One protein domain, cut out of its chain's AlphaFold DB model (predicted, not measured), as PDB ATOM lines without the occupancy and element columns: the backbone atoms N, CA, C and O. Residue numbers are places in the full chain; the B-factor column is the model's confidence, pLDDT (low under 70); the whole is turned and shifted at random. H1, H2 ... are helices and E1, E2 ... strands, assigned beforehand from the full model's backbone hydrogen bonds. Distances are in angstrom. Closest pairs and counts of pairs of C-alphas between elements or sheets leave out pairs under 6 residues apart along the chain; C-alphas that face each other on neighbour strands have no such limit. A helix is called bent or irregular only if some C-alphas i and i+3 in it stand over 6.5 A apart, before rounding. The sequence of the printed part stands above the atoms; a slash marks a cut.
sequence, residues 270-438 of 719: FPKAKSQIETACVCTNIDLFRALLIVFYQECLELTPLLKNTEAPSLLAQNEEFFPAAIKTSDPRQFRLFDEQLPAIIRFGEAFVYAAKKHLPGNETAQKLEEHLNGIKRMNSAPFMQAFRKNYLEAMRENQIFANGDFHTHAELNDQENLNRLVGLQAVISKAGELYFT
ATOM      1  N   PHE A 270     124.326 256.372 341.335       61.22
ATOM      2  CA  PHE A 270     124.300 255.179 342.186       61.22
ATOM      3  C   PHE A 270     125.096 255.322 343.494       61.22
ATOM      4  O   PHE A 270     124.528 255.004 344.536       61.22
ATOM      5  N   PRO A 271     126.343 255.843 343.523       63.78
ATOM      6  CA  PRO A 271     127.073 256.000 344.785       63.78
ATOM      7  C   PRO A 271     126.373 256.955 345.760       63.78
ATOM      8  O   PRO A 271     126.374 256.719 346.963       63.78
ATOM      9  N   LYS A 272     125.730 258.007 345.233       64.38
ATOM     10  CA  LYS A 272     124.967 258.968 346.034       64.38
ATOM     11  C   LYS A 272     123.690 258.332 346.576       64.38
ATOM     12  O   LYS A 272     123.493 258.362 347.780       64.38
ATOM     13  N   ALA A 273     122.876 257.707 345.722       61.94
ATOM     14  CA  ALA A 273     121.645 257.026 346.130       61.94
ATOM     15  C   ALA A 273     121.916 255.901 347.146       61.94
ATOM     16  O   ALA A 273     121.221 255.802 348.151       61.94
ATOM     17  N   LYS A 274     122.982 255.116 346.940       64.12
ATOM     18  CA  LYS A 274     123.436 254.085 347.880       64.12
ATOM     19  C   LYS A 274     123.820 254.674 349.243       64.12
ATOM     20  O   LYS A 274     123.383 254.150 350.257       64.12
ATOM     21  N   SER A 275     124.552 255.788 349.268       63.59
ATOM     22  CA  SER A 275     124.855 256.500 350.515       63.59
ATOM     23  C   SER A 275     123.589 257.027 351.208       63.59
ATOM     24  O   SER A 275     123.488 256.901 352.421       63.59
ATOM     25  N   GLN A 276     122.591 257.545 350.471       61.47
ATOM     26  CA  GLN A 276     121.311 257.968 351.074       61.47
ATOM     27  C   GLN A 276     120.561 256.784 351.710       61.47
ATOM     28  O   GLN A 276     120.013 256.918 352.800       61.47
ATOM     29  N   ILE A 277     120.566 255.625 351.043       59.00
ATOM     30  CA  ILE A 277     119.964 254.373 351.527       59.00
ATOM     31  C   ILE A 277     120.676 253.876 352.794       59.00
ATOM     32  O   ILE A 277     120.013 253.480 353.744       59.00
ATOM     33  N   GLU A 278     122.009 253.921 352.834       57.94
ATOM     34  CA  GLU A 278     122.800 253.478 353.992       57.94
ATOM     35  C   GLU A 278     122.611 254.379 355.228       57.94
ATOM     36  O   GLU A 278     122.683 253.889 356.354       57.94
ATOM     37  N   THR A 279     122.322 255.672 355.043       55.25
ATOM     38  CA  THR A 279     122.138 256.626 356.151       55.25
ATOM     39  C   THR A 279     120.691 256.732 356.653       55.25
ATOM     40  O   THR A 279     120.483 256.988 357.834       55.25
ATOM     41  N   ALA A 280     119.679 256.511 355.807       54.91
ATOM     42  CA  ALA A 280     118.266 256.683 356.183       54.91
ATOM     43  C   ALA A 280     117.712 255.617 357.163       54.91
ATOM     44  O   ALA A 280     116.573 255.733 357.614       54.91
ATOM     45  N   CYS A 281     118.481 254.573 357.492       51.62
ATOM     46  CA  CYS A 281     118.019 253.401 358.252       51.62
ATOM     47  C   CYS A 281     118.466 253.347 359.724       51.62
ATOM     48  O   CYS A 281     118.283 252.319 360.370       51.62
ATOM     49  N   VAL A 282     119.050 254.411 360.280       54.66
ATOM     50  CA  VAL A 282     119.753 254.325 361.579       54.66
ATOM     51  C   VAL A 282     118.966 254.890 362.777       54.66
ATOM     52  O   VAL A 282     119.551 255.228 363.801       54.66
ATOM     53  N   CYS A 283     117.636 254.991 362.689       60.47
ATOM     54  CA  CYS A 283     116.796 255.561 363.755       60.47
ATOM     55  C   CYS A 283     115.649 254.621 364.175       60.47
ATOM     56  O   CYS A 283     115.189 253.787 363.392       60.47
ATOM     57  N   THR A 284     115.175 254.738 365.421       69.06
ATOM     58  CA  THR A 284     114.026 253.963 365.928       69.06
ATOM     59  C   THR A 284     112.694 254.630 365.582       69.06
ATOM     60  O   THR A 284     112.642 255.825 365.278       69.06
ATOM     61  N   ASN A 285     111.586 253.879 365.647       72.06
ATOM     62  CA  ASN A 285     110.252 254.462 365.441       72.06
ATOM     63  C   ASN A 285     109.994 255.598 366.444       72.06
ATOM     64  O   ASN A 285     109.387 256.607 366.090       72.06
ATOM     65  N   ILE A 286     110.504 255.451 367.671       72.94
ATOM     66  CA  ILE A 286     110.412 256.449 368.742       72.94
ATOM     67  C   ILE A 286     111.166 257.737 368.378       72.94
ATOM     68  O   ILE A 286     110.616 258.822 368.569       72.94
ATOM     69  N   ASP A 287     112.373 257.641 367.811       73.69
ATOM     70  CA  ASP A 287     113.159 258.820 367.412       73.69
ATOM     71  C   ASP A 287     112.458 259.615 366.311       73.69
ATOM     72  O   ASP A 287     112.352 260.840 366.389       73.69
ATOM     73  N   LEU A 288     111.907 258.918 365.311       76.94
ATOM     74  CA  LEU A 288     111.147 259.550 364.234       76.94
ATOM     75  C   LEU A 288     109.880 260.238 364.759       76.94
ATOM     76  O   LEU A 288     109.554 261.351 364.346       76.94
ATOM     77  N   PHE A 289     109.166 259.592 365.680       79.06
ATOM     78  CA  PHE A 289     108.006 260.191 366.337       79.06
ATOM     79  C   PHE A 289     108.371 261.472 367.088       79.06
ATOM     80  O   PHE A 289     107.702 262.493 366.925       79.06
ATOM     81  N   ARG A 290     109.445 261.427 367.881       79.88
ATOM     82  CA  ARG A 290     109.951 262.580 368.626       79.88
ATOM     83  C   ARG A 290     110.324 263.719 367.681       79.88
ATOM     84  O   ARG A 290     109.923 264.859 367.908       79.88
ATOM     85  N   ALA A 291     111.028 263.404 366.595       81.69
ATOM     86  CA  ALA A 291     111.423 264.377 365.588       81.69
ATOM     87  C   ALA A 291     110.218 265.057 364.921       81.69
ATOM     88  O   ALA A 291     110.182 266.283 364.823       81.69
ATOM     89  N   LEU A 292     109.200 264.280 364.534       85.94
ATOM     90  CA  LEU A 292     107.960 264.814 363.964       85.94
ATOM     91  C   LEU A 292     107.262 265.787 364.917       85.94
ATOM     92  O   LEU A 292     106.798 266.833 364.477       85.94
ATOM     93  N   LEU A 293     107.205 265.473 366.213       87.56
ATOM     94  CA  LEU A 293     106.590 266.347 367.218       87.56
ATOM     95  C   LEU A 293     107.386 267.635 367.432       87.56
ATOM     96  O   LEU A 293     106.782 268.700 367.535       87.56
ATOM     97  N   ILE A 294     108.717 267.542 367.481       86.62
ATOM     98  CA  ILE A 294     109.616 268.697 367.606       86.62
ATOM     99  C   ILE A 294     109.405 269.655 366.434       86.62
ATOM    100  O   ILE A 294     109.132 270.834 366.656       86.62
ATOM    101  N   VAL A 295     109.492 269.150 365.199       89.25
ATOM    102  CA  VAL A 295     109.336 269.968 363.987       89.25
ATOM    103  C   VAL A 295     107.925 270.549 363.914       89.25
ATOM    104  O   VAL A 295     107.770 271.752 363.732       89.25
ATOM    105  N   PHE A 296     106.896 269.733 364.153       92.00
ATOM    106  CA  PHE A 296     105.504 270.183 364.134       92.00
ATOM    107  C   PHE A 296     105.221 271.283 365.171       92.00
ATOM    108  O   PHE A 296     104.564 272.284 364.872       92.00
ATOM    109  N   TYR A 297     105.722 271.125 366.399       91.44
ATOM    110  CA  TYR A 297     105.553 272.128 367.448       91.44
ATOM    111  C   TYR A 297     106.301 273.421 367.114       91.44
ATOM    112  O   TYR A 297     105.768 274.517 367.296       91.44
ATOM    113  N   GLN A 298     107.512 273.297 366.572       90.69
ATOM    114  CA  GLN A 298     108.294 274.439 366.128       90.69
ATOM    115  C   GLN A 298     107.554 275.242 365.051       90.69
ATOM    116  O   GLN A 298     107.429 276.460 365.180       90.69
ATOM    117  N   GLU A 299     106.993 274.575 364.043       91.88
ATOM    118  CA  GLU A 299     106.263 275.239 362.961       91.88
ATOM    119  C   GLU A 299     105.017 275.968 363.494       91.88
ATOM    120  O   GLU A 299     104.714 277.090 363.076       91.88
ATOM    121  N   CYS A 300     104.322 275.388 364.483       92.50
ATOM    122  CA  CYS A 300     103.231 276.073 365.185       92.50
ATOM    123  C   CYS A 300     103.713 277.366 365.871       92.50
ATOM    124  O   CYS A 300     103.037 278.401 365.807       92.50
ATOM    125  N   LEU A 301     104.886 277.336 366.515       90.50
ATOM    126  CA  LEU A 301     105.480 278.503 367.174       90.50
ATOM    127  C   LEU A 301     105.875 279.596 366.171       90.50
ATOM    128  O   LEU A 301     105.619 280.770 366.442       90.50
ATOM    129  N   GLU A 302     106.433 279.235 365.013       89.75
ATOM    130  CA  GLU A 302     106.791 280.184 363.947       89.75
ATOM    131  C   GLU A 302     105.574 280.855 363.308       89.75
ATOM    132  O   GLU A 302     105.597 282.053 363.011       89.75
ATOM    133  N   LEU A 303     104.489 280.104 363.110       91.81
ATOM    134  CA  LEU A 303     103.264 280.619 362.498       91.81
ATOM    135  C   LEU A 303     102.446 281.497 363.454       91.81
ATOM    136  O   LEU A 303     101.697 282.370 363.009       91.81
ATOM    137  N   THR A 304     102.589 281.311 364.768       90.94
ATOM    138  CA  THR A 304     101.775 282.002 365.783       90.94
ATOM    139  C   THR A 304     101.804 283.538 365.664       90.94
ATOM    140  O   THR A 304     100.731 284.149 365.659       90.94
ATOM    141  N   PRO A 305     102.962 284.209 365.501       88.06
ATOM    142  CA  PRO A 305     103.020 285.663 365.313       88.06
ATOM    143  C   PRO A 305     102.344 286.152 364.029       88.06
ATOM    144  O   PRO A 305     101.744 287.231 364.024       88.06
ATOM    145  N   LEU A 306     102.400 285.358 362.954       90.31
ATOM    146  CA  LEU A 306     101.708 285.652 361.694       90.31
ATOM    147  C   LEU A 306     100.186 285.509 361.847       90.31
ATOM    148  O   LEU A 306      99.418 286.223 361.207       90.31
ATOM    149  N   LEU A 307      99.758 284.637 362.757       91.12
ATOM    150  CA  LEU A 307      98.366 284.327 363.066       91.12
ATOM    151  C   LEU A 307      97.830 285.072 364.303       91.12
ATOM    152  O   LEU A 307      96.766 284.718 364.813       91.12
ATOM    153  N   LYS A 308      98.510 286.128 364.775       88.12
ATOM    154  CA  LYS A 308      98.214 286.826 366.048       88.12
ATOM    155  C   LYS A 308      96.763 287.293 366.244       88.12
ATOM    156  O   LYS A 308      96.327 287.450 367.377       88.12
ATOM    157  N   ASN A 309      96.026 287.529 365.156       88.44
ATOM    158  CA  ASN A 309      94.638 288.010 365.170       88.44
ATOM    159  C   ASN A 309      93.612 286.888 364.902       88.44
ATOM    160  O   ASN A 309      92.495 287.164 364.470       88.44
ATOM    161  N   THR A 310      94.002 285.628 365.088       91.50
ATOM    162  CA  THR A 310      93.164 284.444 364.846       91.50
ATOM    163  C   THR A 310      93.008 283.625 366.129       91.50
ATOM    164  O   THR A 310      93.505 284.009 367.185       91.50
ATOM    165  N   GLU A 311      92.338 282.476 366.047       90.44
ATOM    166  CA  GLU A 311      92.238 281.509 367.147       90.44
ATOM    167  C   GLU A 311      93.541 280.728 367.402       90.44
ATOM    168  O   GLU A 311      93.727 280.191 368.495       90.44
ATOM    169  N   ALA A 312      94.480 280.700 366.449       90.44
ATOM    170  CA  ALA A 312      95.686 279.871 366.526       90.44
ATOM    171  C   ALA A 312      96.568 280.136 367.769       90.44
ATOM    172  O   ALA A 312      96.949 279.165 368.424       90.44
ATOM    173  N   PRO A 313      96.839 281.393 368.189       90.88
ATOM    174  CA  PRO A 313      97.585 281.653 369.421       90.88
ATOM    175  C   PRO A 313      96.880 281.112 370.671       90.88
ATOM    176  O   PRO A 313      97.532 280.572 371.562       90.88
ATOM    177  N   SER A 314      95.547 281.226 370.734       90.38
ATOM    178  CA  SER A 314      94.771 280.684 371.857       90.38
ATOM    179  C   SER A 314      94.736 279.159 371.857       90.38
ATOM    180  O   SER A 314      94.860 278.559 372.922       90.38
ATOM    181  N   LEU A 315      94.643 278.532 370.678       91.31
ATOM    182  CA  LEU A 315      94.724 277.080 370.530       91.31
ATOM    183  C   LEU A 315      96.080 276.564 371.007       91.31
ATOM    184  O   LEU A 315      96.120 275.612 371.780       91.31
ATOM    185  N   LEU A 316      97.179 277.203 370.594       89.88
ATOM    186  CA  LEU A 316      98.513 276.798 371.025       89.88
ATOM    187  C   LEU A 316      98.657 276.925 372.542       89.88
ATOM    188  O   LEU A 316      99.025 275.956 373.190       89.88
ATOM    189  N   ALA A 317      98.281 278.069 373.121       87.00
ATOM    190  CA  ALA A 317      98.387 278.299 374.562       87.00
ATOM    191  C   ALA A 317      97.590 277.284 375.408       87.00
ATOM    192  O   ALA A 317      98.030 276.921 376.493       87.00
ATOM    193  N   GLN A 318      96.437 276.814 374.922       87.56
ATOM    194  CA  GLN A 318      95.602 275.829 375.624       87.56
ATOM    195  C   GLN A 318      96.127 274.391 375.534       87.56
ATOM    196  O   GLN A 318      95.724 273.559 376.338       87.56
ATOM    197  N   ASN A 319      96.973 274.083 374.549       87.69
ATOM    198  CA  ASN A 319      97.429 272.720 374.261       87.69
ATOM    199  C   ASN A 319      98.959 272.570 374.397       87.69
ATOM    200  O   ASN A 319      99.500 271.499 374.132       87.69
ATOM    201  N   GLU A 320      99.666 273.633 374.803       84.06
ATOM    202  CA  GLU A 320     101.133 273.688 374.831       84.06
ATOM    203  C   GLU A 320     101.740 272.655 375.796       84.06
ATOM    204  O   GLU A 320     102.821 272.130 375.538       84.06
ATOM    205  N   GLU A 321     101.028 272.307 376.873       80.19
ATOM    206  CA  GLU A 321     101.477 271.334 377.880       80.19
ATOM    207  C   GLU A 321     101.603 269.894 377.353       80.19
ATOM    208  O   GLU A 321     102.343 269.096 377.929       80.19
ATOM    209  N   PHE A 322     100.954 269.560 376.231       80.50
ATOM    210  CA  PHE A 322     101.060 268.227 375.631       80.50
ATOM    211  C   PHE A 322     102.415 267.991 374.955       80.50
ATOM    212  O   PHE A 322     102.874 266.858 374.871       80.50
ATOM    213  N   PHE A 323     103.093 269.039 374.481       81.38
ATOM    214  CA  PHE A 323     104.337 268.875 373.724       81.38
ATOM    215  C   PHE A 323     105.545 268.481 374.586       81.38
ATOM    216  O   PHE A 323     106.214 267.517 374.222       81.38
ATOM    217  N   PRO A 324     105.844 269.140 375.725       77.12
ATOM    218  CA  PRO A 324     106.950 268.749 376.601       77.12
ATOM    219  C   PRO A 324     106.923 267.275 377.013       77.12
ATOM    220  O   PRO A 324     107.926 266.577 376.878       77.12
ATOM    221  N   ALA A 325     105.767 266.791 377.473       69.69
ATOM    222  CA  ALA A 325     105.597 265.402 377.886       69.69
ATOM    223  C   ALA A 325     105.715 264.437 376.695       69.69
ATOM    224  O   ALA A 325     106.366 263.405 376.812       69.69
ATOM    225  N   ALA A 326     105.164 264.801 375.534       72.38
ATOM    226  CA  ALA A 326     105.256 264.000 374.317       72.38
ATOM    227  C   ALA A 326     106.663 263.957 373.693       72.38
ATOM    228  O   ALA A 326     107.011 262.976 373.048       72.38
ATOM    229  N   ILE A 327     107.477 265.003 373.870       74.50
ATOM    230  CA  ILE A 327     108.857 265.078 373.357       74.50
ATOM    231  C   ILE A 327     109.836 264.326 374.279       74.50
ATOM    232  O   ILE A 327     110.906 263.902 373.834       74.50
ATOM    233  N   LYS A 328     109.488 264.115 375.554       70.06
ATOM    234  CA  LYS A 328     110.269 263.307 376.499       70.06
ATOM    235  C   LYS A 328     109.984 261.813 376.303       70.06
ATOM    236  O   LYS A 328     109.218 261.204 377.039       70.06
ATOM    237  N   THR A 329     110.610 261.203 375.299       57.12
ATOM    238  CA  THR A 329     110.433 259.771 374.976       57.12
ATOM    239  C   THR A 329     111.639 258.896 375.327       57.12
ATOM    240  O   THR A 329     111.688 257.739 374.913       57.12
ATOM    241  N   SER A 330     112.614 259.411 376.086       50.53
ATOM    242  CA  SER A 330     113.811 258.654 376.487       50.53
ATOM    243  C   SER A 330     113.500 257.501 377.451       50.53
ATOM    244  O   SER A 330     114.199 256.491 377.422       50.53
ATOM    245  N   ASP A 331     112.430 257.607 378.254       51.91
ATOM    246  CA  ASP A 331     111.923 256.514 379.094       51.91
ATOM    247  C   ASP A 331     110.679 255.864 378.458       51.91
ATOM    248  O   ASP A 331     109.607 256.477 378.386       51.91
ATOM    249  N   PRO A 332     110.755 254.589 378.056       51.25
ATOM    250  CA  PRO A 332     109.613 253.866 377.511       51.25
ATOM    251  C   PRO A 332     108.405 253.729 378.462       51.25
ATOM    252  O   PRO A 332     107.286 253.481 378.010       51.25
ATOM    253  N   ARG A 333     108.587 253.892 379.781       55.25
ATOM    254  CA  ARG A 333     107.476 253.951 380.753       55.25
ATOM    255  C   ARG A 333     106.665 255.237 380.598       55.25
ATOM    256  O   ARG A 333     105.457 255.227 380.826       55.25
ATOM    257  N   GLN A 334     107.311 256.314 380.156       60.50
ATOM    258  CA  GLN A 334     106.688 257.608 379.875       60.50
ATOM    259  C   GLN A 334     106.050 257.653 378.479       60.50
ATOM    260  O   GLN A 334     105.177 258.477 378.227       60.50
ATOM    261  N   PHE A 335     106.353 256.685 377.606       64.38
ATOM    262  CA  PHE A 335     105.686 256.539 376.310       64.38
ATOM    263  C   PHE A 335     104.170 256.265 376.436       64.38
ATOM    264  O   PHE A 335     103.401 256.600 375.538       64.38
ATOM    265  N   ARG A 336     103.694 255.720 377.567       66.94
ATOM    266  CA  ARG A 336     102.244 255.615 377.840       66.94
ATOM    267  C   ARG A 336     101.577 256.980 378.015       66.94
ATOM    268  O   ARG A 336     100.515 257.196 377.446       66.94
ATOM    269  N   LEU A 337     102.215 257.894 378.752       65.81
ATOM    270  CA  LEU A 337     101.733 259.274 378.911       65.81
ATOM    271  C   LEU A 337     101.675 259.979 377.552       65.81
ATOM    272  O   LEU A 337     100.732 260.710 377.262       65.81
ATOM    273  N   PHE A 338     102.658 259.711 376.693       71.25
ATOM    274  CA  PHE A 338     102.641 260.174 375.312       71.25
ATOM    275  C   PHE A 338     101.440 259.625 374.515       71.25
ATOM    276  O   PHE A 338     100.729 260.407 373.882       71.25
ATOM    277  N   ASP A 339     101.175 258.313 374.559       75.00
ATOM    278  CA  ASP A 339     100.040 257.702 373.847       75.00
ATOM    279  C   ASP A 339      98.690 258.301 374.283       75.00
ATOM    280  O   ASP A 339      97.809 258.527 373.452       75.00
ATOM    281  N   GLU A 340      98.548 258.639 375.569       76.31
ATOM    282  CA  GLU A 340      97.365 259.322 376.108       76.31
ATOM    283  C   GLU A 340      97.186 260.744 375.546       76.31
ATOM    284  O   GLU A 340      96.059 261.173 375.276       76.31
ATOM    285  N   GLN A 341      98.281 261.479 375.334       79.19
ATOM    286  CA  GLN A 341      98.254 262.862 374.841       79.19
ATOM    287  C   GLN A 341      98.132 262.965 373.315       79.19
ATOM    288  O   GLN A 341      97.604 263.951 372.793       79.19
ATOM    289  N   LEU A 342      98.569 261.943 372.577       84.69
ATOM    290  CA  LEU A 342      98.636 261.952 371.116       84.69
ATOM    291  C   LEU A 342      97.293 262.277 370.419       84.69
ATOM    292  O   LEU A 342      97.292 263.101 369.498       84.69
ATOM    293  N   PRO A 343      96.126 261.745 370.840       88.44
ATOM    294  CA  PRO A 343      94.840 262.150 370.270       88.44
ATOM    295  C   PRO A 343      94.521 263.637 370.465       88.44
ATOM    296  O   PRO A 343      93.882 264.239 369.601       88.44
ATOM    297  N   ALA A 344      94.934 264.233 371.588       88.69
ATOM    298  CA  ALA A 344      94.744 265.659 371.837       88.69
ATOM    299  C   ALA A 344      95.639 266.501 370.920       88.69
ATOM    300  O   ALA A 344      95.137 267.430 370.291       88.69
ATOM    301  N   ILE A 345      96.906 266.103 370.748       89.31
ATOM    302  CA  ILE A 345      97.848 266.735 369.809       89.31
ATOM    303  C   ILE A 345      97.311 266.681 368.373       89.31
ATOM    304  O   ILE A 345      97.355 267.686 367.668       89.31
ATOM    305  N   ILE A 346      96.747 265.546 367.941       92.75
ATOM    306  CA  ILE A 346      96.169 265.412 366.594       92.75
ATOM    307  C   ILE A 346      94.972 266.354 366.406       92.75
ATOM    308  O   ILE A 346      94.921 267.063 365.403       92.75
ATOM    309  N   ARG A 347      94.032 266.402 367.363       93.88
ATOM    310  CA  ARG A 347      92.871 267.312 367.291       93.88
ATOM    311  C   ARG A 347      93.293 268.780 367.286       93.88
ATOM    312  O   ARG A 347      92.771 269.564 366.497       93.88
ATOM    313  N   PHE A 348      94.245 269.140 368.149       94.88
ATOM    314  CA  PHE A 348      94.869 270.459 368.149       94.88
ATOM    315  C   PHE A 348      95.455 270.772 366.768       94.88
ATOM    316  O   PHE A 348      95.162 271.821 366.196       94.88
ATOM    317  N   GLY A 349      96.234 269.843 366.210       94.50
ATOM    318  CA  GLY A 349      96.898 270.038 364.933       94.50
ATOM    319  C   GLY A 349      95.929 270.221 363.773       94.50
ATOM    320  O   GLY A 349      96.154 271.086 362.934       94.50
ATOM    321  N   GLU A 350      94.818 269.485 363.743       95.94
ATOM    322  CA  GLU A 350      93.769 269.671 362.732       95.94
ATOM    323  C   GLU A 350      93.173 271.082 362.778       95.94
ATOM    324  O   GLU A 350      93.045 271.734 361.739       95.94
ATOM    325  N   ALA A 351      92.859 271.575 363.980       95.56
ATOM    326  CA  ALA A 351      92.335 272.924 364.168       95.56
ATOM    327  C   ALA A 351      93.374 273.998 363.800       95.56
ATOM    328  O   ALA A 351      93.054 274.960 363.097       95.56
ATOM    329  N   PHE A 352      94.630 273.821 364.220       96.00
ATOM    330  CA  PHE A 352      95.702 274.778 363.950       96.00
ATOM    331  C   PHE A 352      96.046 274.841 362.456       96.00
ATOM    332  O   PHE A 352      96.128 275.933 361.895       96.00
ATOM    333  N   VAL A 353      96.185 273.692 361.782       94.94
ATOM    334  CA  VAL A 353      96.426 273.618 360.330       94.94
ATOM    335  C   VAL A 353      95.281 274.268 359.557       94.94
ATOM    336  O   VAL A 353      95.526 275.024 358.616       94.94
ATOM    337  N   TYR A 354      94.028 274.034 359.964       93.81
ATOM    338  CA  TYR A 354      92.875 274.686 359.346       93.81
ATOM    339  C   TYR A 354      92.952 276.216 359.470       93.81
ATOM    340  O   TYR A 354      92.817 276.921 358.466       93.81
ATOM    341  N   ALA A 355      93.231 276.731 360.672       93.62
ATOM    342  CA  ALA A 355      93.405 278.163 360.899       93.62
ATOM    343  C   ALA A 355      94.570 278.733 360.069       93.62
ATOM    344  O   ALA A 355      94.410 279.759 359.402       93.62
ATOM    345  N   ALA A 356      95.714 278.042 360.037       93.94
ATOM    346  CA  ALA A 356      96.885 278.444 359.267       93.94
ATOM    347  C   ALA A 356      96.580 278.517 357.763       93.94
ATOM    348  O   ALA A 356      96.801 279.556 357.150       93.94
ATOM    349  N   LYS A 357      95.988 277.475 357.167       92.81
ATOM    350  CA  LYS A 357      95.659 277.448 355.729       92.81
ATOM    351  C   LYS A 357      94.602 278.477 355.343       92.81
ATOM    352  O   LYS A 357      94.677 279.061 354.264       92.81
ATOM    353  N   LYS A 358      93.624 278.712 356.221       93.25
ATOM    354  CA  LYS A 358      92.571 279.710 356.004       93.25
ATOM    355  C   LYS A 358      93.130 281.134 355.965       93.25
ATOM    356  O   LYS A 358      92.682 281.937 355.153       93.25
ATOM    357  N   HIS A 359      94.069 281.452 356.854       91.88
ATOM    358  CA  HIS A 359      94.569 282.816 357.039       91.88
ATOM    359  C   HIS A 359      95.907 283.097 356.336       91.88
ATOM    360  O   HIS A 359      96.225 284.261 356.105       91.88
ATOM    361  N   LEU A 360      96.661 282.062 355.955       91.56
ATOM    362  CA  LEU A 360      97.941 282.140 355.245       91.56
ATOM    363  C   LEU A 360      97.949 281.216 354.004       91.56
ATOM    364  O   LEU A 360      98.761 280.289 353.921       91.56
ATOM    365  N   PRO A 361      97.049 281.426 353.022       86.12
ATOM    366  CA  PRO A 361      96.998 280.582 351.831       86.12
ATOM    367  C   PRO A 361      98.302 280.690 351.025       86.12
ATOM    368  O   PRO A 361      98.756 281.787 350.705       86.12
ATOM    369  N   GLY A 362      98.898 279.544 350.688       84.12
ATOM    370  CA  GLY A 362     100.153 279.472 349.926       84.12
ATOM    371  C   GLY A 362     101.428 279.683 350.750       84.12
ATOM    372  O   GLY A 362     102.511 279.704 350.174       84.12
ATOM    373  N   ASN A 363     101.329 279.823 352.076       91.00
ATOM    374  CA  ASN A 363     102.504 279.833 352.944       91.00
ATOM    375  C   ASN A 363     103.124 278.425 353.028       91.00
ATOM    376  O   ASN A 363     102.433 277.457 353.343       91.00
ATOM    377  N   GLU A 364     104.426 278.325 352.758       89.56
ATOM    378  CA  GLU A 364     105.161 277.054 352.714       89.56
ATOM    379  C   GLU A 364     105.185 276.342 354.077       89.56
ATOM    380  O   GLU A 364     104.931 275.142 354.149       89.56
ATOM    381  N   THR A 365     105.404 277.077 355.173       87.06
ATOM    382  CA  THR A 365     105.394 276.521 356.538       87.06
ATOM    383  C   THR A 365     104.017 275.960 356.899       87.06
ATOM    384  O   THR A 365     103.921 274.885 357.481       87.06
ATOM    385  N   ALA A 366     102.929 276.625 356.498       89.50
ATOM    386  CA  ALA A 366     101.570 276.121 356.713       89.50
ATOM    387  C   ALA A 366     101.262 274.840 355.909       89.50
ATOM    388  O   ALA A 366     100.445 274.032 356.349       89.50
ATOM    389  N   GLN A 367     101.899 274.645 354.748       87.62
ATOM    390  CA  GLN A 367     101.791 273.408 353.960       87.62
ATOM    391  C   GLN A 367     102.590 272.268 354.603       87.62
ATOM    392  O   GLN A 367     102.039 271.190 354.818       87.62
ATOM    393  N   LYS A 368     103.844 272.528 354.993       88.75
ATOM    394  CA  LYS A 368     104.699 271.564 355.709       88.75
ATOM    395  C   LYS A 368     104.071 271.092 357.022       88.75
ATOM    396  O   LYS A 368     104.063 269.896 357.301       88.75
ATOM    397  N   LEU A 369     103.422 271.998 357.755       92.00
ATOM    398  CA  LEU A 369     102.701 271.669 358.986       92.00
ATOM    399  C   LEU A 369     101.625 270.585 358.777       92.00
ATOM    400  O   LEU A 369     101.456 269.695 359.612       92.00
ATOM    401  N   GLU A 370     100.900 270.626 357.653       92.44
ATOM    402  CA  GLU A 370      99.908 269.603 357.295       92.44
ATOM    403  C   GLU A 370     100.573 268.262 356.953       92.44
ATOM    404  O   GLU A 370     100.080 267.203 357.352       92.44
ATOM    405  N   GLU A 371     101.706 268.288 356.248       89.69
ATOM    406  CA  GLU A 371     102.493 267.095 355.927       89.69
ATOM    407  C   GLU A 371     103.023 266.412 357.194       89.69
ATOM    408  O   GLU A 371     102.841 265.201 357.360       89.69
ATOM    409  N   HIS A 372     103.586 267.177 358.131       91.06
ATOM    410  CA  HIS A 372     104.068 266.659 359.413       91.06
ATOM    411  C   HIS A 372     102.929 266.128 360.291       91.06
ATOM    412  O   HIS A 372     103.053 265.036 360.853       91.06
ATOM    413  N   LEU A 373     101.773 266.808 360.338       93.75
ATOM    414  CA  LEU A 373     100.578 266.295 361.021       93.75
ATOM    415  C   LEU A 373     100.107 264.963 360.424       93.75
ATOM    416  O   LEU A 373      99.748 264.034 361.151       93.75
ATOM    417  N   ASN A 374     100.122 264.841 359.096       90.31
ATOM    418  CA  ASN A 374      99.807 263.584 358.423       90.31
ATOM    419  C   ASN A 374     100.841 262.495 358.746       90.31
ATOM    420  O   ASN A 374     100.459 261.337 358.924       90.31
ATOM    421  N   GLY A 375     102.120 262.854 358.884       85.62
ATOM    422  CA  GLY A 375     103.172 261.974 359.399       85.62
ATOM    423  C   GLY A 375     102.845 261.436 360.795       85.62
ATOM    424  O   GLY A 375     102.823 260.221 360.995       85.62
ATOM    425  N   ILE A 376     102.476 262.319 361.729       87.62
ATOM    426  CA  ILE A 376     102.058 261.960 363.094       87.62
ATOM    427  C   ILE A 376     100.846 261.013 363.068       87.62
ATOM    428  O   ILE A 376     100.843 259.986 363.750       87.62
ATOM    429  N   LYS A 377      99.833 261.298 362.239       90.06
ATOM    430  CA  LYS A 377      98.644 260.439 362.076       90.06
ATOM    431  C   LYS A 377      98.991 259.047 361.542       90.06
ATOM    432  O   LYS A 377      98.479 258.056 362.059       90.06
ATOM    433  N   ARG A 378      99.864 258.956 360.530       84.94
ATOM    434  CA  ARG A 378     100.321 257.668 359.978       84.94
ATOM    435  C   ARG A 378     101.042 256.855 361.040       84.94
ATOM    436  O   ARG A 378     100.720 255.684 361.229       84.94
ATOM    437  N   MET A 379     101.955 257.492 361.765       78.62
ATOM    438  CA  MET A 379     102.706 256.839 362.825       78.62
ATOM    439  C   MET A 379     101.773 256.376 363.963       78.62
ATOM    440  O   MET A 379     101.877 255.235 364.401       78.62
ATOM    441  N   ASN A 380     100.768 257.173 364.358       83.38
ATOM    442  CA  ASN A 380      99.731 256.786 365.331       83.38
ATOM    443  C   ASN A 380      98.967 255.497 364.943       83.38
ATOM    444  O   ASN A 380      98.534 254.725 365.806       83.38
ATOM    445  N   SER A 381      98.792 255.269 363.639       82.31
ATOM    446  CA  SER A 381      98.141 254.077 363.084       82.31
ATOM    447  C   SER A 381      99.093 252.915 362.771       82.31
ATOM    448  O   SER A 381      98.622 251.844 362.387       82.31
ATOM    449  N   ALA A 382     100.409 253.102 362.924       77.31
ATOM    450  CA  ALA A 382     101.415 252.134 362.501       77.31
ATOM    451  C   ALA A 382     101.357 250.824 363.315       77.31
ATOM    452  O   ALA A 382     101.013 250.859 364.502       77.31
ATOM    453  N   PRO A 383     101.755 249.677 362.724       75.38
ATOM    454  CA  PRO A 383     101.795 248.389 363.420       75.38
ATOM    455  C   PRO A 383     102.562 248.437 364.746       75.38
ATOM    456  O   PRO A 383     102.071 247.917 365.740       75.38
ATOM    457  N   PHE A 384     103.688 249.160 364.792       73.88
ATOM    458  CA  PHE A 384     104.463 249.388 366.017       73.88
ATOM    459  C   PHE A 384     103.629 250.021 367.146       73.88
ATOM    460  O   PHE A 384     103.681 249.548 368.276       73.88
ATOM    461  N   MET A 385     102.811 251.043 366.865       75.19
ATOM    462  CA  MET A 385     101.954 251.665 367.889       75.19
ATOM    463  C   MET A 385     100.839 250.734 368.354       75.19
ATOM    464  O   MET A 385     100.478 250.720 369.530       75.19
ATOM    465  N   GLN A 386     100.284 249.937 367.440       79.94
ATOM    466  CA  GLN A 386      99.282 248.931 367.789       79.94
ATOM    467  C   GLN A 386      99.893 247.829 368.666       79.94
ATOM    468  O   GLN A 386      99.289 247.432 369.664       79.94
ATOM    469  N   ALA A 387     101.110 247.387 368.335       74.25
ATOM    470  CA  ALA A 387     101.896 246.468 369.145       74.25
ATOM    471  C   ALA A 387     102.218 247.085 370.510       74.25
ATOM    472  O   ALA A 387     101.997 246.431 371.521       74.25
ATOM    473  N   PHE A 388     102.621 248.359 370.573       76.06
ATOM    474  CA  PHE A 388     102.932 249.051 371.827       76.06
ATOM    475  C   PHE A 388     101.734 249.066 372.784       76.06
ATOM    476  O   PHE A 388     101.871 248.718 373.960       76.06
ATOM    477  N   ARG A 389     100.540 249.387 372.269       78.62
ATOM    478  CA  ARG A 389      99.283 249.402 373.040       78.62
ATOM    479  C   ARG A 389      98.860 248.022 373.546       78.62
ATOM    480  O   ARG A 389      98.132 247.931 374.531       78.62
ATOM    481  N   LYS A 390      99.293 246.949 372.881       81.00
ATOM    482  CA  LYS A 390      98.921 245.565 373.206       81.00
ATOM    483  C   LYS A 390      99.967 244.857 374.072       81.00
ATOM    484  O   LYS A 390      99.610 244.166 375.022       81.00
ATOM    485  N   ASN A 391     101.243 245.000 373.726       77.69
ATOM    486  CA  ASN A 391     102.384 244.339 374.343       77.69
ATOM    487  C   ASN A 391     103.662 245.182 374.191       77.69
ATOM    488  O   ASN A 391     104.364 245.143 373.181       77.69
ATOM    489  N   TYR A 392     104.003 245.886 375.265       70.25
ATOM    490  CA  TYR A 392     105.193 246.729 375.353       70.25
ATOM    491  C   TYR A 392     106.505 245.989 375.012       70.25
ATOM    492  O   TYR A 392     107.349 246.523 374.299       70.25
ATOM    493  N   LEU A 393     106.688 244.752 375.491       66.69
ATOM    494  CA  LEU A 393     107.937 244.005 375.277       66.69
ATOM    495  C   LEU A 393     108.109 243.549 373.823       66.69
ATOM    496  O   LEU A 393     109.237 243.397 373.366       66.69
ATOM    497  N   GLU A 394     107.006 243.310 373.120       67.88
ATOM    498  CA  GLU A 394     106.981 242.962 371.696       67.88
ATOM    499  C   GLU A 394     107.269 244.200 370.846       67.88
ATOM    500  O   GLU A 394     108.193 244.183 370.037       67.88
ATOM    501  N   ALA A 395     106.621 245.324 371.155       65.38
ATOM    502  CA  ALA A 395     106.888 246.602 370.500       65.38
ATOM    503  C   ALA A 395     108.340 247.071 370.665       65.38
ATOM    504  O   ALA A 395     108.931 247.569 369.714       65.38
ATOM    505  N   MET A 396     108.955 246.871 371.839       67.00
ATOM    506  CA  MET A 396     110.363 247.226 372.050       67.00
ATOM    507  C   MET A 396     111.340 246.330 371.278       67.00
ATOM    508  O   MET A 396     112.418 246.795 370.913       67.00
ATOM    509  N   ARG A 397     110.976 245.071 370.987       65.56
ATOM    510  CA  ARG A 397     111.755 244.205 370.080       65.56
ATOM    511  C   ARG A 397     111.611 244.642 368.623       65.56
ATOM    512  O   ARG A 397     112.561 244.518 367.860       65.56
ATOM    513  N   GLU A 398     110.450 245.182 368.265       63.91
ATOM    514  CA  GLU A 398     110.109 245.691 366.931       63.91
ATOM    515  C   GLU A 398     110.419 247.193 366.751       63.91
ATOM    516  O   GLU A 398     110.094 247.782 365.724       63.91
ATOM    517  N   ASN A 399     111.060 247.837 367.735       64.06
ATOM    518  CA  ASN A 399     111.268 249.292 367.790       64.06
ATOM    519  C   ASN A 399     112.254 249.840 366.732       64.06
ATOM    520  O   ASN A 399     112.455 251.049 366.615       64.06
ATOM    521  N   GLN A 400     112.873 248.976 365.932       59.69
ATOM    522  CA  GLN A 400     113.697 249.403 364.804       59.69
ATOM    523  C   GLN A 400     112.791 249.806 363.633       59.69
ATOM    524  O   GLN A 400     111.847 249.088 363.295       59.69
ATOM    525  N   ILE A 401     113.072 250.941 362.987       56.25
ATOM    526  CA  ILE A 401     112.457 251.257 361.693       56.25
ATOM    527  C   ILE A 401     113.014 250.233 360.709       56.25
ATOM    528  O   ILE A 401     114.125 250.413 360.236       56.25
ATOM    529  N   PHE A 402     112.279 249.145 360.448       49.44
ATOM    530  CA  PHE A 402     112.704 248.062 359.552       49.44
ATOM    531  C   PHE A 402     114.126 247.581 359.867       49.44
ATOM    532  O   PHE A 402     115.079 248.000 359.219       49.44
ATOM    533  N   ALA A 403     114.249 246.717 360.882       42.31
ATOM    534  CA  ALA A 403     115.506 246.120 361.328       42.31
ATOM    535  C   ALA A 403     116.511 245.952 360.179       42.31
ATOM    536  O   ALA A 403     116.176 245.330 359.170       42.31
ATOM    537  N   ASN A 404     117.713 246.516 360.364       43.78
ATOM    538  CA  ASN A 404     118.850 246.649 359.437       43.78
ATOM    539  C   ASN A 404     119.090 245.505 358.421       43.78
ATOM    540  O   ASN A 404     119.833 245.687 357.463       43.78
ATOM    541  N   GLY A 405     118.512 244.318 358.612       40.34
ATOM    542  CA  GLY A 405     118.600 243.181 357.703       40.34
ATOM    543  C   GLY A 405     117.660 243.202 356.491       40.34
ATOM    544  O   GLY A 405     118.016 242.588 355.490       40.34
ATOM    545  N   ASP A 406     116.505 243.884 356.516       40.97
ATOM    546  CA  ASP A 406     115.510 243.724 355.432       40.97
ATOM    547  C   ASP A 406     115.553 244.822 354.360       40.97
ATOM    548  O   ASP A 406     115.335 244.525 353.188       40.97
ATOM    549  N   PHE A 407     115.911 246.069 354.689       43.34
ATOM    550  CA  PHE A 407     115.939 247.154 353.696       43.34
ATOM    551  C   PHE A 407     117.140 247.074 352.745       43.34
ATOM    552  O   PHE A 407     116.966 247.245 351.545       43.34
ATOM    553  N   HIS A 408     118.336 246.705 353.219       46.44
ATOM    554  CA  HIS A 408     119.459 246.398 352.315       46.44
ATOM    555  C   HIS A 408     119.138 245.247 351.345       46.44
ATOM    556  O   HIS A 408     119.757 245.140 350.289       46.44
ATOM    557  N   THR A 409     118.152 244.419 351.701       43.75
ATOM    558  CA  THR A 409     117.703 243.251 350.942       43.75
ATOM    559  C   THR A 409     116.497 243.565 350.036       43.75
ATOM    560  O   THR A 409     116.349 242.919 349.003       43.75
ATOM    561  N   HIS A 410     115.675 244.576 350.369       41.12
ATOM    562  CA  HIS A 410     114.411 244.921 349.683       41.12
ATOM    563  C   HIS A 410     114.374 246.309 349.022       41.12
ATOM    564  O   HIS A 410     113.450 246.591 348.258       41.12
ATOM    565  N   ALA A 411     115.338 247.193 349.288       48.12
ATOM    566  CA  ALA A 411     115.461 248.478 348.608       48.12
ATOM    567  C   ALA A 411     115.990 248.259 347.188       48.12
ATOM    568  O   ALA A 411     117.163 248.482 346.885       48.12
ATOM    569  N   GLU A 412     115.126 247.796 346.291       54.44
ATOM    570  CA  GLU A 412     115.428 247.879 344.875       54.44
ATOM    571  C   GLU A 412     115.566 249.366 344.515       54.44
ATOM    572  O   GLU A 412     114.639 250.149 344.712       54.44
ATOM    573  N   LEU A 413     116.697 249.763 343.918       53.66
ATOM    574  CA  LEU A 413     116.964 251.118 343.383       53.66
ATOM    575  C   LEU A 413     115.921 251.610 342.352       53.66
ATOM    576  O   LEU A 413     116.041 252.698 341.800       53.66
ATOM    577  N   ASN A 414     114.907 250.793 342.079       55.06
ATOM    578  CA  ASN A 414     113.787 251.036 341.192       55.06
ATOM    579  C   ASN A 414     112.563 251.656 341.887       55.06
ATOM    580  O   ASN A 414     111.657 252.082 341.170       55.06
ATOM    581  N   ASP A 415     112.520 251.716 343.222       66.31
ATOM    582  CA  ASP A 415     111.402 252.284 343.986       66.31
ATOM    583  C   ASP A 415     111.723 253.701 344.495       66.31
ATOM    584  O   ASP A 415     112.060 253.948 345.657       66.31
ATOM    585  N   GLN A 416     111.640 254.657 343.567       66.94
ATOM    586  CA  GLN A 416     111.919 256.067 343.837       66.94
ATOM    587  C   GLN A 416     110.940 256.673 344.858       66.94
ATOM    588  O   GLN A 416     111.312 257.589 345.590       66.94
ATOM    589  N   GLU A 417     109.701 256.181 344.935       69.94
ATOM    590  CA  GLU A 417     108.696 256.690 345.873       69.94
ATOM    591  C   GLU A 417     109.080 256.357 347.321       69.94
ATOM    592  O   GLU A 417     109.087 257.245 348.181       69.94
ATOM    593  N   ASN A 418     109.491 255.113 347.585       67.12
ATOM    594  CA  ASN A 418     109.966 254.719 348.910       67.12
ATOM    595  C   ASN A 418     111.291 255.390 349.289       67.12
ATOM    596  O   ASN A 418     111.451 255.792 350.446       67.12
ATOM    597  N   LEU A 419     112.208 255.587 348.334       67.44
ATOM    598  CA  LEU A 419     113.440 256.346 348.574       67.44
ATOM    599  C   LEU A 419     113.137 257.801 348.963       67.44
ATOM    600  O   LEU A 419     113.652 258.290 349.968       67.44
ATOM    601  N   ASN A 420     112.254 258.478 348.220       71.25
ATOM    602  CA  ASN A 420     111.837 259.852 348.521       71.25
ATOM    603  C   ASN A 420     111.205 259.955 349.913       71.25
ATOM    604  O   ASN A 420     111.507 260.884 350.663       71.25
ATOM    605  N   ARG A 421     110.353 258.987 350.276       72.06
ATOM    606  CA  ARG A 421     109.719 258.926 351.596       72.06
ATOM    607  C   ARG A 421     110.760 258.858 352.713       72.06
ATOM    608  O   ARG A 421     110.653 259.612 353.672       72.06
ATOM    609  N   LEU A 422     111.755 257.983 352.594       68.31
ATOM    610  CA  LEU A 422     112.785 257.789 353.621       68.31
ATOM    611  C   LEU A 422     113.717 258.990 353.754       68.31
ATOM    612  O   LEU A 422     113.986 259.419 354.873       68.31
ATOM    613  N   VAL A 423     114.145 259.578 352.633       68.88
ATOM    614  CA  VAL A 423     114.921 260.828 352.649       68.88
ATOM    615  C   VAL A 423     114.128 261.942 353.337       68.88
ATOM    616  O   VAL A 423     114.689 262.677 354.143       68.88
ATOM    617  N   GLY A 424     112.813 262.022 353.099       72.94
ATOM    618  CA  GLY A 424     111.930 262.950 353.807       72.94
ATOM    619  C   GLY A 424     111.890 262.718 355.322       72.94
ATOM    620  O   GLY A 424     112.001 263.670 356.088       72.94
ATOM    621  N   LEU A 425     111.791 261.462 355.775       74.25
ATOM    622  CA  LEU A 425     111.823 261.131 357.209       74.25
ATOM    623  C   LEU A 425     113.182 261.465 357.841       74.25
ATOM    624  O   LEU A 425     113.223 262.034 358.930       74.25
ATOM    625  N   GLN A 426     114.282 261.174 357.146       72.06
ATOM    626  CA  GLN A 426     115.625 261.517 357.608       72.06
ATOM    627  C   GLN A 426     115.813 263.035 357.704       72.06
ATOM    628  O   GLN A 426     116.376 263.514 358.681       72.06
ATOM    629  N   ALA A 427     115.288 263.800 356.742       74.12
ATOM    630  CA  ALA A 427     115.321 265.257 356.784       74.12
ATOM    631  C   ALA A 427     114.559 265.818 357.997       74.12
ATOM    632  O   ALA A 427     115.044 266.750 358.632       74.12
ATOM    633  N   VAL A 428     113.413 265.230 358.367       78.56
ATOM    634  CA  VAL A 428     112.678 265.595 359.595       78.56
ATOM    635  C   VAL A 428     113.516 265.319 360.843       78.56
ATOM    636  O   VAL A 428     113.576 266.162 361.735       78.56
ATOM    637  N   ILE A 429     114.187 264.166 360.908       74.75
ATOM    638  CA  ILE A 429     115.049 263.795 362.039       74.75
ATOM    639  C   ILE A 429     116.240 264.744 362.161       74.75
ATOM    640  O   ILE A 429     116.466 265.304 363.233       74.75
ATOM    641  N   SER A 430     116.959 264.973 361.063       72.19
ATOM    642  CA  SER A 430     118.060 265.935 361.015       72.19
ATOM    643  C   SER A 430     117.580 267.325 361.422       72.19
ATOM    644  O   SER A 430     118.214 267.977 362.249       72.19
ATOM    645  N   LYS A 431     116.405 267.748 360.938       78.44
ATOM    646  CA  LYS A 431     115.842 269.045 361.304       78.44
ATOM    647  C   LYS A 431     115.496 269.130 362.787       78.44
ATOM    648  O   LYS A 431     115.777 270.143 363.417       78.44
ATOM    649  N   ALA A 432     114.920 268.081 363.366       78.31
ATOM    650  CA  ALA A 432     114.678 268.020 364.803       78.31
ATOM    651  C   ALA A 432     115.987 268.086 365.607       78.31
ATOM    652  O   ALA A 432     116.019 268.776 366.621       78.31
ATOM    653  N   GLY A 433     117.050 267.429 365.122       72.75
ATOM    654  CA  GLY A 433     118.420 267.496 365.648       72.75
ATOM    655  C   GLY A 433     118.970 268.919 365.763       72.75
ATOM    656  O   GLY A 433     119.578 269.263 366.771       72.75
ATOM    657  N   GLU A 434     118.701 269.760 364.763       74.19
ATOM    658  CA  GLU A 434     119.082 271.181 364.773       74.19
ATOM    659  C   GLU A 434     118.214 272.024 365.717       74.19
ATOM    660  O   GLU A 434     118.685 272.990 366.324       74.19
ATOM    661  N   LEU A 435     116.916 271.707 365.775       76.25
ATOM    662  CA  LEU A 435     115.901 272.522 366.440       76.25
ATOM    663  C   LEU A 435     115.813 272.271 367.940       76.25
ATOM    664  O   LEU A 435     115.362 273.155 368.659       76.25
ATOM    665  N   TYR A 436     116.171 271.088 368.422       77.38
ATOM    666  CA  TYR A 436     115.947 270.709 369.808       77.38
ATOM    667  C   TYR A 436     117.175 270.045 370.410       77.38
ATOM    668  O   TYR A 436     117.819 269.233 369.764       77.38
ATOM    669  N   PHE A 437     117.485 270.333 371.666       74.06
ATOM    670  CA  PHE A 437     118.460 269.544 372.414       74.06
ATOM    671  C   PHE A 437     118.034 269.411 373.871       74.06
ATOM    672  O   PHE A 437     117.245 270.207 374.382       74.06
ATOM    673  N   THR A 438     118.545 268.375 374.525       69.06
ATOM    674  CA  THR A 438     118.371 268.124 375.957       69.06
ATOM    675  C   THR A 438     119.718 268.183 376.632       69.06
ATOM    676  O   THR A 438     120.668 267.576 376.138       69.06
TER     677      THR A 438
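AT A GLANCE: This is residues 270 to 438 of the 719 residues of an uncharacterized protein of Collinsella sp. AF37-9 (UniProt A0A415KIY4). Three helices, H2, H5 and H6, pack side by side as a triangular core, with the short H3 on H5 and the short H4 on both H2 and H5, while the long H10 crosses H2 at a steep angle. The small hairpin of H7 and H8 lies beyond the end where H2 begins and H6 ends, and H1 and H9 are loosely placed parts far from the core. The printed part has 169 residues, with ten named helices in order from H1 to H10 and then one strand, E1, which pairs with no named strand; the class is mostly helix. It is compact, with a radius of gyration of the C-alphas of 17.0 A and spans of 52 by 38 by 27 A.

IN THESE COORDINATES: H1, residues 270 to 279, begins at C-alpha 270 at (124.300, 255.179, 342.186) and measures 14.2 A from first to last C-alpha. H2, residues 285 to 303, measures 27.2 A. H3, residues 312 to 319, and H4, residues 322 to 327, are short. H5, residues 335 to 359, is the longest helix, 34.4 A from C-alpha 335 at (105.686, 256.539, 376.310) to C-alpha 359. It has a kink of 40 degrees near residue 343 and is only just irregular, with C-alphas 340 and 343 7.0 A apart. H6, residues 364 to 380, measures 24.5 A. H7, residues 383 to 390, H8, residues 392 to 397, and H9, residues 407 to 410, are short. H10, residues 416 to 435, measures 28.2 A, and E1, residues 436 to 438, ends at C-alpha 438 at (118.371, 268.124, 375.957).

HOW THE PARTS SIT: H2, H5 and H6 form a bundle, three helices side by side. H2 and H6 touch at a shallow tilt of 30 degrees, opposite ways, with the closest C-alphas, those of Phe 296 and Leu 369, 6.0 A apart. H5 and H6 are a helical hairpin at a shallow tilt of 30 degrees, and their closest C-alphas, of Ala 356 and Ala 366, are 5.8 A apart. H2 and H5 are close but not clearly touching, with C-alphas 303 and 356 7.5 A apart. H3 touches H5 at a shallow tilt of 10 degrees, opposite ways, closest at the C-alphas of Ala 312 and Phe 352, 5.7 A apart. H4 touches residues 335 to 345 of H5, where the C-alphas of Ala 326 and Phe 338 are 4.7 A apart, and residues 290 to 297 of H2, where those of Ile 327 and Arg 290 are 5.5 A apart. H10 touches H2 at a steep tilt of 66 degrees, the same way, with the closest C-alphas, of Ala 291 and Ala 432, 4.9 A apart. H7 and H8 are a helical hairpin, closest at the C-alphas of Phe 388 and Ala 395, 4.8 A apart. H7 is close to but not clearly touching H6, with the C-alphas of Met 379 and Met 385 7.3 A apart. H1 is close to but not clearly touching H10, with the C-alphas of Gln 276 and Val 423 7.2 A apart, and H1 and H9 are near each other. E1 and H10 meet only through their link. Every O i to N i+4 pair is within hydrogen-bond range in H1, H2, H3, H4, H7, H8 and H10, against 19 of 21 in H5 and 12 of 13 in H6; H9 is too short for such a pair.

THE WHOLE: The two C-alphas farthest apart, of Asn 309 and Thr 409, are 52.3 A apart. The printed part has no cut and no long link. The mean pLDDT of the printed part is 75.9, and 55 residues are under 70, among them 270 to 284, 329 to 337 and 393 to 419.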